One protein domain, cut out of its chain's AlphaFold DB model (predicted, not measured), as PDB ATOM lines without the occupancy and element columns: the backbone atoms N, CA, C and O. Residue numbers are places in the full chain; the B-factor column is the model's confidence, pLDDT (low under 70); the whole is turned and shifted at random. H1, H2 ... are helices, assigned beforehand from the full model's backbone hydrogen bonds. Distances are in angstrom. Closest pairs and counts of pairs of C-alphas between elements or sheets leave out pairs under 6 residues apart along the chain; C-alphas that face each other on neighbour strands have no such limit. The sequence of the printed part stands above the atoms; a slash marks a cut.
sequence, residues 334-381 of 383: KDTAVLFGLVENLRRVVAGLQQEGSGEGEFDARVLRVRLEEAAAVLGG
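What this domain is: This is residues 334 to 381 of the 383 residues of an uncharacterized protein of Friedmanniomyces endolithicus (UniProt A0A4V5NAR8). What is the main shape? Two helices, H1 and H2, make a V, closest near the short loop that joins them, with residues 334 to 345 and 373 to 381 sticking out. What is it made of? The printed part has 48 residues with H1, then H2, and no named strand; the class is all helix. How compact is it? It is loose, with a radius of gyration of the C-alphas of 12.7 A, and flat, spanning 40 by 23 by 12 A.

How they stand to each other: How do the helices stand? H1, residues 334 to 355, and H2, residues 362 to 380, run opposite ways at a steep tilt of 41 degrees. Do they touch? They are close but not clearly touching; their closest C-alphas, of Leu 353 and Ala 365, are 5.9 A apart. Are their backbones complete? Every O i to N i+4 pair in H1 and H2 is within hydrogen-bond range.

Where its parts are: Where does H1 begin? C-alpha 334 is at (-2.843, -49.422, -28.768); H1 is 31.8 A long. Where does H2 end? C-alpha 380 is at (5.313, -42.288, -6.502); H2 is 26.3 A long.

The domain as a whole: How large is it? The two farthest C-alphas, of Lys 334 and Gly 359, are 39.9 A apart. Is it cut or uncertain? The printed part has no cut; residues 356 to 361, the short link, have pLDDT under 70.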
ATOM      1  N   LYS A 334      -2.204 -48.439 -29.655       86.31
ATOM      2  CA  LYS A 334      -2.843 -49.422 -28.768       86.31
ATOM      3  C   LYS A 334      -2.651 -49.050 -27.299       86.31
ATOM      4  O   LYS A 334      -3.627 -48.953 -26.566       86.31
ATOM      5  N   ASP A 335      -1.412 -48.783 -26.909       86.12
ATOM      6  CA  ASP A 335      -1.046 -48.442 -25.533       86.12
ATOM      7  C   ASP A 335      -1.661 -47.095 -25.120       86.12
ATOM      8  O   ASP A 335      -2.169 -46.939 -24.014       86.12
ATOM      9  N   THR A 336      -1.753 -46.162 -26.069       86.62
ATOM     10  CA  THR A 336      -2.466 -44.891 -25.915       86.62
ATOM     11  C   THR A 336      -3.957 -45.097 -25.650       86.62
ATOM     12  O   THR A 336      -4.504 -44.495 -24.728       86.62
ATOM     13  N   ALA A 337      -4.627 -45.971 -26.406       86.75
ATOM     14  CA  ALA A 337      -6.037 -46.286 -26.174       86.75
ATOM     15  C   ALA A 337      -6.266 -46.938 -24.799       86.75
ATOM     16  O   ALA A 337      -7.233 -46.604 -24.113       86.75
ATOM     17  N   VAL A 338      -5.358 -47.824 -24.374       90.25
ATOM     18  CA  VAL A 338      -5.396 -48.437 -23.038       90.25
ATOM     19  C   VAL A 338      -5.211 -47.383 -21.948       90.25
ATOM     20  O   VAL A 338      -5.985 -47.375 -20.992       90.25
ATOM     21  N   LEU A 339      -4.257 -46.459 -22.103       89.06
ATOM     22  CA  LEU A 339      -4.047 -45.364 -21.157       89.06
ATOM     23  C   LEU A 339      -5.299 -44.490 -21.031       89.06
ATOM     24  O   LEU A 339      -5.740 -44.224 -19.917       89.06
ATOM     25  N   PHE A 340      -5.906 -44.080 -22.146       89.25
ATOM     26  CA  PHE A 340      -7.139 -43.287 -22.107       89.25
ATOM     27  C   PHE A 340      -8.289 -44.037 -21.434       89.25
ATOM     28  O   PHE A 340      -9.006 -43.450 -20.624       89.25
ATOM     29  N   GLY A 341      -8.437 -45.336 -21.709       90.56
ATOM     30  CA  GLY A 341      -9.420 -46.178 -21.028       90.56
ATOM     31  C   GLY A 341      -9.175 -46.257 -19.519       90.56
ATOM     32  O   GLY A 341     -10.107 -46.112 -18.732       90.56
ATOM     33  N   LEU A 342      -7.917 -46.425 -19.106       91.56
ATOM     34  CA  LEU A 342      -7.525 -46.461 -17.697       91.56
ATOM     35  C   LEU A 342      -7.807 -45.125 -16.997       91.56
ATOM     36  O   LEU A 342      -8.390 -45.112 -15.916       91.56
ATOM     37  N   VAL A 343      -7.427 -44.008 -17.621       90.69
ATOM     38  CA  VAL A 343      -7.628 -42.657 -17.078       90.69
ATOM     39  C   VAL A 343      -9.115 -42.336 -16.946       90.69
ATOM     40  O   VAL A 343      -9.530 -41.799 -15.921       90.69
ATOM     41  N   GLU A 344      -9.941 -42.706 -17.927       92.81
ATOM     42  CA  GLU A 344     -11.389 -42.485 -17.846       92.81
ATOM     43  C   GLU A 344     -12.044 -43.372 -16.779       92.81
ATOM     44  O   GLU A 344     -12.909 -42.908 -16.034       92.81
ATOM     45  N   ASN A 345     -11.601 -44.624 -16.636       92.94
ATOM     46  CA  ASN A 345     -12.063 -45.496 -15.556       92.94
ATOM     47  C   ASN A 345     -11.693 -44.924 -14.180       92.94
ATOM     48  O   ASN A 345     -12.545 -44.868 -13.293       92.94
ATOM     49  N   LEU A 346     -10.464 -44.427 -14.015       90.75
ATOM     50  CA  LEU A 346     -10.026 -43.767 -12.784       90.75
ATOM     51  C   LEU A 346     -10.851 -42.504 -12.503       90.75
ATOM     52  O   LEU A 346     -11.284 -42.294 -11.371       90.75
ATOM     53  N   ARG A 347     -11.136 -41.697 -13.532       89.56
ATOM     54  CA  ARG A 347     -11.984 -40.504 -13.417       89.56
ATOM     55  C   ARG A 347     -13.375 -40.848 -12.891       89.56
ATOM     56  O   ARG A 347     -13.870 -40.155 -12.006       89.56
ATOM     57  N   ARG A 348     -13.993 -41.922 -13.397       87.62
ATOM     58  CA  ARG A 348     -15.310 -42.396 -12.936       87.62
ATOM     59  C   ARG A 348     -15.283 -42.857 -11.485       87.62
ATOM     60  O   ARG A 348     -16.177 -42.487 -10.731       87.62
ATOM     61  N   VAL A 349     -14.256 -43.609 -11.087       86.75
ATOM     62  CA  VAL A 349     -14.093 -44.064  -9.696       86.75
ATOM     63  C   VAL A 349     -13.935 -42.869  -8.758       86.75
ATOM     64  O   VAL A 349     -14.646 -42.774  -7.764       86.75
ATOM     65  N   VAL A 350     -13.068 -41.910  -9.093       86.75
ATOM     66  CA  VAL A 350     -12.859 -40.704  -8.276       86.75
ATOM     67  C   VAL A 350     -14.127 -39.848  -8.202       86.75
ATOM     68  O   VAL A 350     -14.463 -39.368  -7.124       86.75
ATOM     69  N   ALA A 351     -14.864 -39.693  -9.306       86.62
ATOM     70  CA  ALA A 351     -16.139 -38.973  -9.313       86.62
ATOM     71  C   ALA A 351     -17.198 -39.661  -8.433       86.62
ATOM     72  O   ALA A 351     -17.869 -38.988  -7.654       86.62
ATOM     73  N   GLY A 352     -17.299 -40.995  -8.491       83.69
ATOM     74  CA  GLY A 352     -18.187 -41.771  -7.619       83.69
ATOM     75  C   GLY A 352     -17.854 -41.585  -6.136       83.69
ATOM     76  O   GLY A 352     -18.737 -41.286  -5.337       83.69
ATOM     77  N   LEU A 353     -16.565 -41.624  -5.783       83.12
ATOM     78  CA  LEU A 353     -16.088 -41.417  -4.408       83.12
ATOM     79  C   LEU A 353     -16.296 -39.994  -3.868       83.12
ATOM     80  O   LEU A 353     -16.272 -39.800  -2.648       83.12
ATOM     81  N   GLN A 354     -16.426 -39.004  -4.753       81.69
ATOM     82  CA  GLN A 354     -16.744 -37.616  -4.401       81.69
ATOM     83  C   GLN A 354     -18.251 -37.397  -4.223       81.69
ATOM     84  O   GLN A 354     -18.649 -36.504  -3.478       81.69
ATOM     85  N   GLN A 355     -19.079 -38.194  -4.902       74.44
ATOM     86  CA  GLN A 355     -20.536 -38.074  -4.891       74.44
ATOM     87  C   GLN A 355     -21.188 -38.912  -3.774       74.44
ATOM     88  O   GLN A 355     -22.236 -38.526  -3.255       74.44
ATOM     89  N   GLU A 356     -20.550 -40.006  -3.338       64.31
ATOM     90  CA  GLU A 356     -20.965 -40.801  -2.174       64.31
ATOM     91  C   GLU A 356     -20.641 -40.092  -0.848       64.31
ATOM     92  O   GLU A 356     -19.615 -40.321  -0.203       64.31
ATOM     93  N   GLY A 357     -21.553 -39.212  -0.434       58.47
ATOM     94  CA  GLY A 357     -21.574 -38.574   0.886       58.47
ATOM     95  C   GLY A 357     -22.664 -39.093   1.830       58.47
ATOM     96  O   GLY A 357     -22.824 -38.536   2.913       58.47
ATOM     97  N   SER A 358     -23.445 -40.115   1.458       59.16
ATOM     98  CA  SER A 358     -24.611 -40.524   2.256       59.16
ATOM     99  C   SER A 358     -24.917 -42.025   2.195       59.16
ATOM    100  O   SER A 358     -25.618 -42.495   1.303       59.16
ATOM    101  N   GLY A 359     -24.462 -42.758   3.212       60.03
ATOM    102  CA  GLY A 359     -25.237 -43.861   3.791       60.03
ATOM    103  C   GLY A 359     -24.767 -45.283   3.497       60.03
ATOM    104  O   GLY A 359     -24.397 -45.981   4.434       60.03
ATOM    105  N   GLU A 360     -24.807 -45.738   2.244       60.59
ATOM    106  CA  GLU A 360     -24.776 -47.190   1.964       60.59
ATOM    107  C   GLU A 360     -23.439 -47.719   1.406       60.59
ATOM    108  O   GLU A 360     -23.071 -48.855   1.691       60.59
ATOM    109  N   GLY A 361     -22.656 -46.887   0.708       67.62
ATOM    110  CA  GLY A 361     -21.365 -47.265   0.102       67.62
ATOM    111  C   GLY A 361     -20.118 -46.805   0.866       67.62
ATOM    112  O   GLY A 361     -18.999 -46.959   0.389       67.62
ATOM    113  N   GLU A 362     -20.258 -46.227   2.065       76.06
ATOM    114  CA  GLU A 362     -19.147 -45.533   2.739       76.06
ATOM    115  C   GLU A 362     -17.974 -46.465   3.103       76.06
ATOM    116  O   GLU A 362     -16.813 -46.053   3.099       76.06
ATOM    117  N   PHE A 363     -18.255 -47.734   3.417       78.06
ATOM    118  CA  PHE A 363     -17.204 -48.722   3.670       78.06
ATOM    119  C   PHE A 363     -16.406 -49.028   2.402       78.06
ATOM    120  O   PHE A 363     -15.177 -48.954   2.433       78.06
ATOM    121  N   ASP A 364     -17.092 -49.282   1.291       82.50
ATOM    122  CA  ASP A 364     -16.453 -49.534   0.001       82.50
ATOM    123  C   ASP A 364     -15.700 -48.294  -0.486       82.50
ATOM    124  O   ASP A 364     -14.558 -48.398  -0.933       82.50
ATOM    125  N   ALA A 365     -16.260 -47.102  -0.275       84.88
ATOM    126  CA  ALA A 365     -15.597 -45.843  -0.568       84.88
ATOM    127  C   ALA A 365     -14.307 -45.659   0.247       84.88
ATOM    128  O   ALA A 365     -13.286 -45.240  -0.300       84.88
ATOM    129  N   ARG A 366     -14.302 -46.007   1.543       86.56
ATOM    130  CA  ARG A 366     -13.084 -45.986   2.376       86.56
ATOM    131  C   ARG A 366     -12.040 -46.982   1.878       86.56
ATOM    132  O   ARG A 366     -10.877 -46.613   1.756       86.56
ATOM    133  N   VAL A 367     -12.441 -48.211   1.552       88.94
ATOM    134  CA  VAL A 367     -11.526 -49.231   1.011       88.94
ATOM    135  C   VAL A 367     -10.935 -48.780  -0.325       88.94
ATOM    136  O   VAL A 367      -9.734 -48.924  -0.548       88.94
ATOM    137  N   LEU A 368     -11.747 -48.193  -1.205       87.56
ATOM    138  CA  LEU A 368     -11.294 -47.660  -2.489       87.56
ATOM    139  C   LEU A 368     -10.352 -46.465  -2.323       87.56
ATOM    140  O   LEU A 368      -9.366 -46.386  -3.049       87.56
ATOM    141  N   ARG A 369     -10.592 -45.577  -1.351       88.94
ATOM    142  CA  ARG A 369      -9.667 -44.478  -1.019       88.94
ATOM    143  C   ARG A 369      -8.306 -45.006  -0.571       88.94
ATOM    144  O   ARG A 369      -7.302 -44.597  -1.138       88.94
ATOM    145  N   VAL A 370      -8.276 -45.980   0.342       90.94
ATOM    146  CA  VAL A 370      -7.020 -46.611   0.794       90.94
ATOM    147  C   VAL A 370      -6.284 -47.279  -0.370       90.94
ATOM    148  O   VAL A 370      -5.083 -47.090  -0.526       90.94
ATOM    149  N   ARG A 371      -6.994 -48.010  -1.238       90.06
ATOM    150  CA  ARG A 371      -6.389 -48.640  -2.427       90.06
ATOM    151  C   ARG A 371      -5.847 -47.621  -3.430       90.06
ATOM    152  O   ARG A 371      -4.837 -47.886  -4.072       90.06
ATOM    153  N   LEU A 372      -6.515 -46.480  -3.591       90.31
ATOM    154  CA  LEU A 372      -6.036 -45.395  -4.449       90.31
ATOM    155  C   LEU A 372      -4.784 -44.734  -3.876       90.31
ATOM    156  O   LEU A 372      -3.865 -44.444  -4.634       90.31
ATOM    157  N   GLU A 373      -4.730 -44.529  -2.562       90.06
ATOM    158  CA  GLU A 373      -3.545 -44.012  -1.871       90.06
ATOM    159  C   GLU A 373      -2.368 -44.991  -1.970       90.06
ATOM    160  O   GLU A 373      -1.258 -44.577  -2.296       90.06
ATOM    161  N   GLU A 374      -2.611 -46.291  -1.795       91.06
ATOM    162  CA  GLU A 374      -1.602 -47.341  -1.985       91.06
ATOM    163  C   GLU A 374      -1.087 -47.366  -3.431       91.06
ATOM    164  O   GLU A 374       0.121 -47.334  -3.665       91.06
ATOM    165  N   ALA A 375      -1.988 -47.354  -4.418       88.31
ATOM    166  CA  ALA A 375      -1.617 -47.297  -5.830       88.31
ATOM    167  C   ALA A 375      -0.836 -46.016  -6.172       88.31
ATOM    168  O   ALA A 375       0.126 -46.063  -6.942       88.31
ATOM    169  N   ALA A 376      -1.216 -44.878  -5.585       87.00
ATOM    170  CA  ALA A 376      -0.493 -43.623  -5.736       87.00
ATOM    171  C   ALA A 376       0.912 -43.697  -5.117       87.00
ATOM    172  O   ALA A 376       1.861 -43.235  -5.748       87.00
ATOM    173  N   ALA A 377       1.070 -44.329  -3.951       90.31
ATOM    174  CA  ALA A 377       2.370 -44.551  -3.317       90.31
ATOM    175  C   ALA A 377       3.283 -45.448  -4.172       90.31
ATOM    176  O   ALA A 377       4.464 -45.143  -4.346       90.31
ATOM    177  N   VAL A 378       2.729 -46.502  -4.790       89.88
ATOM    178  CA  VAL A 378       3.468 -47.367  -5.732       89.88
ATOM    179  C   VAL A 378       3.972 -46.563  -6.929       89.88
ATOM    180  O   VAL A 378       5.135 -46.676  -7.312       89.88
ATOM    181  N   LEU A 379       3.109 -45.730  -7.518       81.94
ATOM    182  CA  LEU A 379       3.456 -44.889  -8.666       81.94
ATOM    183  C   LEU A 379       4.437 -43.765  -8.298       81.94
ATOM    184  O   LEU A 379       5.250 -43.370  -9.133       81.94
ATOM    185  N   GLY A 380       4.380 -43.270  -7.060       81.81
ATOM    186  CA  GLY A 380       5.313 -42.288  -6.502       81.81
ATOM    187  C   GLY A 380       6.686 -42.862  -6.139       81.81
ATOM    188  O   GLY A 380       7.615 -42.093  -5.899       81.81
ATOM    189  N   GLY A 381       6.836 -44.191  -6.140       79.44
ATOM    190  CA  GLY A 381       8.081 -44.874  -5.786       79.44
ATOM    191  C   GLY A 381       8.356 -44.930  -4.279       79.44
ATOM    192  O   GLY A 381       9.515 -45.052  -3.891       79.44
TER     193      GLY A 381